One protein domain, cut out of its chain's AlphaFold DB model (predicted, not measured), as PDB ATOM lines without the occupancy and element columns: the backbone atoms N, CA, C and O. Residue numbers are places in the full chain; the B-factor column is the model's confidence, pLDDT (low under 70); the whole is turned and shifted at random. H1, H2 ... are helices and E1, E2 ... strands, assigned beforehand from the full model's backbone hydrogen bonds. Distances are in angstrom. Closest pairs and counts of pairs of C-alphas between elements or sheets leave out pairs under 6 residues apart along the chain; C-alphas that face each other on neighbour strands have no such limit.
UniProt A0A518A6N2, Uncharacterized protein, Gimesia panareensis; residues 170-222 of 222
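This is residues 170 to 222 of the 222 residues of an uncharacterized protein of Gimesia panareensis (UniProt A0A518A6N2). A small head, made of the antiparallel hairpin of E1 and E2 with the short helix H1 near E2, has one longer helix, H2, set off to one side of it. The link after H1 leads across to H2, and residues 214 to 222, of which 214 to 220 belong to H2, stick out free of the rest. The printed part has 53 residues, with two named strands and then two named helices in the order E1, E2, H1, H2; the sheet's order is E1 - E2, and the class is mixed, helices and strands. The whole is compact, with a radius of gyration of the C-alphas of 11.0 A, and the C-alphas span 26 by 25 by 18 A.

Begin with the sheet: find C-alpha 171 at (35.063, -30.386, 38.270), where strand E1, residues 171 to 175, starts on its 9.6 A. Its partner E2 is residues 184 to 186, 6.6 A long. Further on, helix H1 takes residues 193 to 198 and covers 8.7 A from C-alpha 193 at (36.058, -24.348, 45.335). Helix H2, residues 208 to 220, is the longest helix by residues; it runs 19.4 A and ends at C-alpha 220, at (49.327, -32.617, 58.840).

Look first at E1 and E2, a hairpin of antiparallel neighbour strands with 131 degrees between their directions. The C-alphas of Ile 175 and Leu 184 face each other at 4.3 A, and those of Leu 171 and Met 186 at 4.4 A. Across the pair, N 172 and O 185 are within hydrogen-bond range at 2.8 A, as are N 185 and O 174 at 2.9 A. From E2 go to H1: their closest C-alphas, those of Met 186 and Val 193, are 6.8 A apart, and their centres are 10.2 A apart. E1 and H1 are apart. H2 is apart from E1, from E2 and from H1. In H1 every O i to N i+4 pair is within hydrogen-bond range; in H2 6 of 9 are.

The two C-alphas farthest apart are those of Glu 170 and Ser 222, the first and last printed residues, at 31.8 A. Without residues 214 to 222 the body has 44 residues and spans 25 by 19 by 14 A. The printed part has no cut and ends at the chain's last residue. The links from E1 to E2, E2 to H1 and H1 to H2, with 8, 6 and 9 residues, are short, and none is long. Look at the B-factor column for the model's confidence: the mean pLDDT of the printed part is 72.4, residues 199 to 222 are under 70, and H2 has a mean of 53.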
ATOM      1  N   GLU A 170      36.258 -26.513  35.724       90.50
ATOM      2  CA  GLU A 170      35.970 -27.923  35.472       90.50
ATOM      3  C   GLU A 170      36.076 -28.707  36.786       90.50
ATOM      4  O   GLU A 170      37.065 -28.596  37.515       90.50
ATOM      5  N   LEU A 171      35.062 -29.514  37.097       90.56
ATOM      6  CA  LEU A 171      35.063 -30.386  38.270       90.56
ATOM      7  C   LEU A 171      35.708 -31.739  37.945       90.56
ATOM      8  O   LEU A 171      35.576 -32.277  36.846       90.56
ATOM      9  N   SER A 172      36.408 -32.292  38.930       91.31
ATOM     10  CA  SER A 172      36.946 -33.649  38.925       91.31
ATOM     11  C   SER A 172      35.839 -34.679  39.175       91.31
ATOM     12  O   SER A 172      34.762 -34.356  39.677       91.31
ATOM     13  N   THR A 173      36.122 -35.949  38.887       92.81
ATOM     14  CA  THR A 173      35.309 -37.086  39.352       92.81
ATOM     15  C   THR A 173      35.606 -37.469  40.804       92.81
ATOM     16  O   THR A 173      34.859 -38.238  41.401       92.81
ATOM     17  N   GLU A 174      36.695 -36.943  41.368       92.94
ATOM     18  CA  GLU A 174      37.136 -37.215  42.736       92.94
ATOM     19  C   GLU A 174      36.508 -36.245  43.746       92.94
ATOM     20  O   GLU A 174      36.278 -35.068  43.457       92.94
ATOM     21  N   ILE A 175      36.281 -36.724  44.970       93.75
ATOM     22  CA  ILE A 175      35.786 -35.905  46.086       93.75
ATOM     23  C   ILE A 175      36.932 -35.051  46.656       93.75
ATOM     24  O   ILE A 175      38.094 -35.457  46.688       93.75
ATOM     25  N   CYS A 176      36.595 -33.852  47.132       91.81
ATOM     26  CA  CYS A 176      37.473 -32.963  47.882       91.81
ATOM     27  C   CYS A 176      38.158 -33.692  49.052       91.81
ATOM     28  O   CYS A 176      37.495 -34.309  49.883       91.81
ATOM     29  N   ARG A 177      39.483 -33.555  49.173       92.44
ATOM     30  CA  ARG A 177      40.278 -34.212  50.229       92.44
ATOM     31  C   ARG A 177      40.147 -33.575  51.612       92.44
ATOM     32  O   ARG A 177      40.691 -34.104  52.578       92.44
ATOM     33  N   TYR A 178      39.459 -32.441  51.729       87.25
ATOM     34  CA  TYR A 178      39.243 -31.812  53.027       87.25
ATOM     35  C   TYR A 178      38.366 -32.702  53.916       87.25
ATOM     36  O   TYR A 178      37.305 -33.156  53.488       87.25
ATOM     37  N   GLN A 179      38.791 -32.922  55.163       89.81
ATOM     38  CA  GLN A 179      38.123 -33.844  56.079       89.81
ATOM     39  C   GLN A 179      36.634 -33.505  56.245       89.81
ATOM     40  O   GLN A 179      36.264 -32.395  56.633       89.81
ATOM     41  N   GLY A 180      35.778 -34.486  55.948       89.12
ATOM     42  CA  GLY A 180      34.321 -34.353  56.040       89.12
ATOM     43  C   GLY A 180      33.668 -33.571  54.894       89.12
ATOM     44  O   GLY A 180      32.466 -33.321  54.955       89.12
ATOM     45  N   CYS A 181      34.414 -33.178  53.855       90.50
ATOM     46  CA  CYS A 181      33.841 -32.563  52.661       90.50
ATOM     47  C   CYS A 181      33.304 -33.625  51.696       90.50
ATOM     48  O   CYS A 181      33.959 -34.628  51.437       90.50
ATOM     49  N   THR A 182      32.129 -33.373  51.124       93.81
ATOM     50  CA  THR A 182      31.481 -34.257  50.142       93.81
ATOM     51  C   THR A 182      31.397 -33.646  48.741       93.81
ATOM     52  O   THR A 182      30.866 -34.273  47.831       93.81
ATOM     53  N   ASN A 183      31.911 -32.428  48.551       92.25
ATOM     54  CA  ASN A 183      31.904 -31.748  47.254       92.25
ATOM     55  C   ASN A 183      32.982 -32.326  46.329       92.25
ATOM     56  O   ASN A 183      34.032 -32.758  46.804       92.25
ATOM     57  N   LEU A 184      32.762 -32.269  45.015       92.88
ATOM     58  CA  LEU A 184      33.769 -32.662  44.028       92.88
ATOM     59  C   LEU A 184      34.964 -31.705  44.052       92.88
ATOM     60  O   LEU A 184      34.805 -30.492  44.216       92.88
ATOM     61  N   ALA A 185      36.168 -32.252  43.906       90.81
ATOM     62  CA  ALA A 185      37.368 -31.449  43.741       90.81
ATOM     63  C   ALA A 185      37.344 -30.719  42.390       90.81
ATOM     64  O   ALA A 185      36.703 -31.171  41.443       90.81
ATOM     65  N   MET A 186      38.057 -29.601  42.276       91.94
ATOM     66  CA  MET A 186      38.318 -29.000  40.964       91.94
ATOM     67  C   MET A 186      39.237 -29.931  40.159       91.94
ATOM     68  O   MET A 186      40.062 -30.646  40.738       91.94
ATOM     69  N   LYS A 187      39.097 -29.955  38.832       90.94
ATOM     70  CA  LYS A 187      39.929 -30.772  37.943       90.94
ATOM     71  C   LYS A 187      41.406 -30.469  38.190       90.94
ATOM     72  O   LYS A 187      41.787 -29.315  38.347       90.94
ATOM     73  N   GLU A 188      42.215 -31.526  38.273       88.06
ATOM     74  CA  GLU A 188      43.659 -31.452  38.569       88.06
ATOM     75  C   GLU A 188      44.014 -30.817  39.933       88.06
ATOM     76  O   GLU A 188      45.182 -30.552  40.213       88.06
ATOM     77  N   LYS A 189      43.036 -30.616  40.827       87.31
ATOM     78  CA  LYS A 189      43.237 -30.112  42.193       87.31
ATOM     79  C   LYS A 189      42.709 -31.108  43.229       87.31
ATOM     80  O   LYS A 189      41.936 -32.013  42.930       87.31
ATOM     81  N   PHE A 190      43.115 -30.918  44.485       89.12
ATOM     82  CA  PHE A 190      42.709 -31.779  45.606       89.12
ATOM     83  C   PHE A 190      41.478 -31.285  46.377       89.12
ATOM     84  O   PHE A 190      40.916 -32.040  47.170       89.12
ATOM     85  N   PHE A 191      41.045 -30.041  46.161       88.75
ATOM     86  CA  PHE A 191      39.929 -29.442  46.892       88.75
ATOM     87  C   PHE A 191      38.838 -28.934  45.971       88.75
ATOM     88  O   PHE A 191      39.092 -28.548  44.831       88.75
ATOM     89  N   CYS A 192      37.621 -28.883  46.506       90.81
ATOM     90  CA  CYS A 192      36.543 -28.121  45.902       90.81
ATOM     91  C   CYS A 192      36.778 -26.614  46.080       90.81
ATOM     92  O   CYS A 192      37.500 -26.180  46.985       90.81
ATOM     93  N   VAL A 193      36.083 -25.819  45.272       89.06
ATOM     94  CA  VAL A 193      36.058 -24.348  45.335       89.06
ATOM     95  C   VAL A 193      35.812 -23.830  46.761       89.06
ATOM     96  O   VAL A 193      36.488 -22.920  47.244       89.06
ATOM     97  N   ARG A 194      34.862 -24.443  47.474       90.19
ATOM     98  CA  ARG A 194      34.436 -24.045  48.829       90.19
ATOM     99  C   ARG A 194      35.514 -24.258  49.887       90.19
ATOM    100  O   ARG A 194      35.689 -23.433  50.779       90.19
ATOM    101  N   CYS A 195      36.235 -25.374  49.808       89.12
ATOM    102  CA  CYS A 195      37.358 -25.629  50.701       89.12
ATOM    103  C   CYS A 195      38.542 -24.739  50.318       89.12
ATOM    104  O   CYS A 195      39.090 -24.083  51.193       89.12
ATOM    105  N   ALA A 196      38.874 -24.617  49.032       84.50
ATOM    106  CA  ALA A 196      39.977 -23.770  48.578       84.50
ATOM    107  C   ALA A 196      39.839 -22.306  49.056       84.50
ATOM    108  O   ALA A 196      40.771 -21.738  49.619       84.50
ATOM    109  N   THR A 197      38.645 -21.723  48.935       78.56
ATOM    110  CA  THR A 197      38.349 -20.346  49.382       78.56
ATOM    111  C   THR A 197      38.394 -20.160  50.900       78.56
ATOM    112  O   THR A 197      38.829 -19.107  51.367       78.56
ATOM    113  N   LYS A 198      37.990 -21.172  51.682       76.31
ATOM    114  CA  LYS A 198      38.053 -21.143  53.155       76.31
ATOM    115  C   LYS A 198      39.494 -21.064  53.674       76.31
ATOM    116  O   LYS A 198      39.713 -20.515  54.749       76.31
ATOM    117  N   TRP A 199      40.447 -21.605  52.918       66.50
ATOM    118  CA  TRP A 199      41.823 -21.817  53.365       66.50
ATOM    119  C   TRP A 199      42.846 -20.833  52.797       66.50
ATOM    120  O   TRP A 199      44.022 -20.965  53.117       66.50
ATOM    121  N   GLY A 200      42.443 -19.826  52.013       54.16
ATOM    122  CA  GLY A 200      43.462 -18.931  51.469       54.16
ATOM    123  C   GLY A 200      43.073 -17.577  50.921       54.16
ATOM    124  O   GLY A 200      44.007 -16.856  50.621       54.16
ATOM    125  N   GLY A 201      41.800 -17.175  50.795       47.28
ATOM    126  CA  GLY A 201      41.459 -15.804  50.354       47.28
ATOM    127  C   GLY A 201      42.205 -15.296  49.103       47.28
ATOM    128  O   GLY A 201      42.321 -14.089  48.914       47.28
ATOM    129  N   LEU A 202      42.729 -16.205  48.281       48.66
ATOM    130  CA  LEU A 202      43.632 -15.952  47.172       48.66
ATOM    131  C   LEU A 202      43.147 -16.790  45.997       48.66
ATOM    132  O   LEU A 202      42.650 -17.907  46.162       48.66
ATOM    133  N   ASP A 203      43.216 -16.154  44.840       49.41
ATOM    134  CA  ASP A 203      42.713 -16.607  43.555       49.41
ATOM    135  C   ASP A 203      43.206 -18.035  43.230       49.41
ATOM    136  O   ASP A 203      44.406 -18.298  43.335       49.41
ATOM    137  N   PRO A 204      42.324 -18.970  42.826       46.53
ATOM    138  CA  PRO A 204      42.716 -20.291  42.329       46.53
ATOM    139  C   PRO A 204      43.733 -20.276  41.169       46.53
ATOM    140  O   PRO A 204      44.302 -21.328  40.865       46.53
ATOM    141  N   GLY A 205      43.947 -19.122  40.523       47.84
ATOM    142  CA  GLY A 205      44.964 -18.893  39.493       47.84
ATOM    143  C   GLY A 205      46.359 -18.480  39.991       47.84
ATOM    144  O   GLY A 205      47.243 -18.297  39.158       47.84
ATOM    145  N   ASP A 206      46.584 -18.320  41.299       54.47
ATOM    146  CA  ASP A 206      47.883 -17.894  41.845       54.47
ATOM    147  C   ASP A 206      48.852 -19.090  42.009       54.47
ATOM    148  O   ASP A 206      48.612 -20.006  42.803       54.47
ATOM    149  N   GLU A 207      49.966 -19.097  41.263       54.62
ATOM    150  CA  GLU A 207      51.013 -20.142  41.308       54.62
ATOM    151  C   GLU A 207      51.625 -20.317  42.715       54.62
ATOM    152  O   GLU A 207      52.093 -21.411  43.058       54.62
ATOM    153  N   ALA A 208      51.531 -19.295  43.576       53.75
ATOM    154  CA  ALA A 208      51.969 -19.347  44.973       53.75
ATOM    155  C   ALA A 208      51.150 -20.322  45.851       53.75
ATOM    156  O   ALA A 208      51.547 -20.630  46.981       53.75
ATOM    157  N   TRP A 209      50.012 -20.826  45.351       56.31
ATOM    158  CA  TRP A 209      49.170 -21.807  46.037       56.31
ATOM    159  C   TRP A 209      49.844 -23.181  46.165       56.31
ATOM    160  O   TRP A 209      49.748 -23.810  47.216       56.31
ATOM    161  N   SER A 210      50.553 -23.649  45.130       53.53
ATOM    162  CA  SER A 210      51.168 -24.989  45.111       53.53
ATOM    163  C   SER A 210      52.300 -25.154  46.126       53.53
ATOM    164  O   SER A 210      52.397 -26.203  46.757       53.53
ATOM    165  N   GLU A 211      53.128 -24.122  46.314       56.09
ATOM    166  CA  GLU A 211      54.294 -24.182  47.207       56.09
ATOM    167  C   GLU A 211      53.890 -24.126  48.684       56.09
ATOM    168  O   GLU A 211      54.252 -25.014  49.454       56.09
ATOM    169  N   LYS A 212      53.043 -23.159  49.075       57.38
ATOM    170  CA  LYS A 212      52.563 -23.044  50.468       57.38
ATOM    171  C   LYS A 212      51.693 -24.217  50.906       57.38
ATOM    172  O   LYS A 212      51.611 -24.526  52.091       57.38
ATOM    173  N   PHE A 213      51.005 -24.851  49.960       54.78
ATOM    174  CA  PHE A 213      50.144 -25.983  50.257       54.78
ATOM    175  C   PHE A 213      50.933 -27.286  50.473       54.78
ATOM    176  O   PHE A 213      50.531 -28.101  51.304       54.78
ATOM    177  N   SER A 214      52.070 -27.464  49.789       54.72
ATOM    178  CA  SER A 214      52.938 -28.632  49.987       54.72
ATOM    179  C   SER A 214      53.570 -28.646  51.383       54.72
ATOM    180  O   SER A 214      53.535 -29.679  52.042       54.72
ATOM    181  N   GLU A 215      54.033 -27.493  51.877       57.09
ATOM    182  CA  GLU A 215      54.598 -27.361  53.233       57.09
ATOM    183  C   GLU A 215      53.576 -27.696  54.338       57.09
ATOM    184  O   GLU A 215      53.918 -28.306  55.345       57.09
ATOM    185  N   TYR A 216      52.299 -27.355  54.143       55.38
ATOM    186  CA  TYR A 216      51.251 -27.599  55.141       55.38
ATOM    187  C   TYR A 216      50.721 -29.045  55.142       55.38
ATOM    188  O   TYR A 216      50.270 -29.549  56.172       55.38
ATOM    189  N   LEU A 217      50.760 -29.735  53.997       50.56
ATOM    190  CA  LEU A 217      50.417 -31.159  53.932       50.56
ATOM    191  C   LEU A 217      51.454 -32.041  54.627       50.56
ATOM    192  O   LEU A 217      51.077 -33.094  55.149       50.56
ATOM    193  N   ASP A 218      52.715 -31.622  54.650       50.56
ATOM    194  CA  ASP A 218      53.763 -32.325  55.387       50.56
ATOM    195  C   ASP A 218      53.548 -32.202  56.908       50.56
ATOM    196  O   ASP A 218      53.670 -33.203  57.610       50.56
ATOM    197  N   ASP A 219      53.081 -31.046  57.397       45.53
ATOM    198  CA  ASP A 219      52.758 -30.803  58.818       45.53
ATOM    199  C   ASP A 219      51.507 -31.552  59.324       45.53
ATOM    200  O   ASP A 219      51.391 -31.853  60.511       45.53
ATOM    201  N   ILE A 220      50.532 -31.849  58.456       43.59
ATOM    202  CA  ILE A 220      49.327 -32.617  58.840       43.59
ATOM    203  C   ILE A 220      49.588 -34.132  58.830       43.59
ATOM    204  O   ILE A 220      48.889 -34.882  59.515       43.59
ATOM    205  N   ASN A 221      50.562 -34.593  58.042       42.28
ATOM    206  CA  ASN A 221      50.898 -36.013  57.913       42.28
ATOM    207  C   ASN A 221      52.086 -36.453  58.795       42.28
ATOM    208  O   ASN A 221      52.450 -37.632  58.752       42.28
ATOM    209  N   SER A 222      52.664 -35.540  59.585       41.59
ATOM    210  CA  SER A 222      53.671 -35.794  60.631       41.59
ATOM    211  C   SER A 222      53.049 -35.909  62.021       41.59
ATOM    212  O   SER A 222      53.450 -36.829  62.770       41.59
TER     213      SER A 222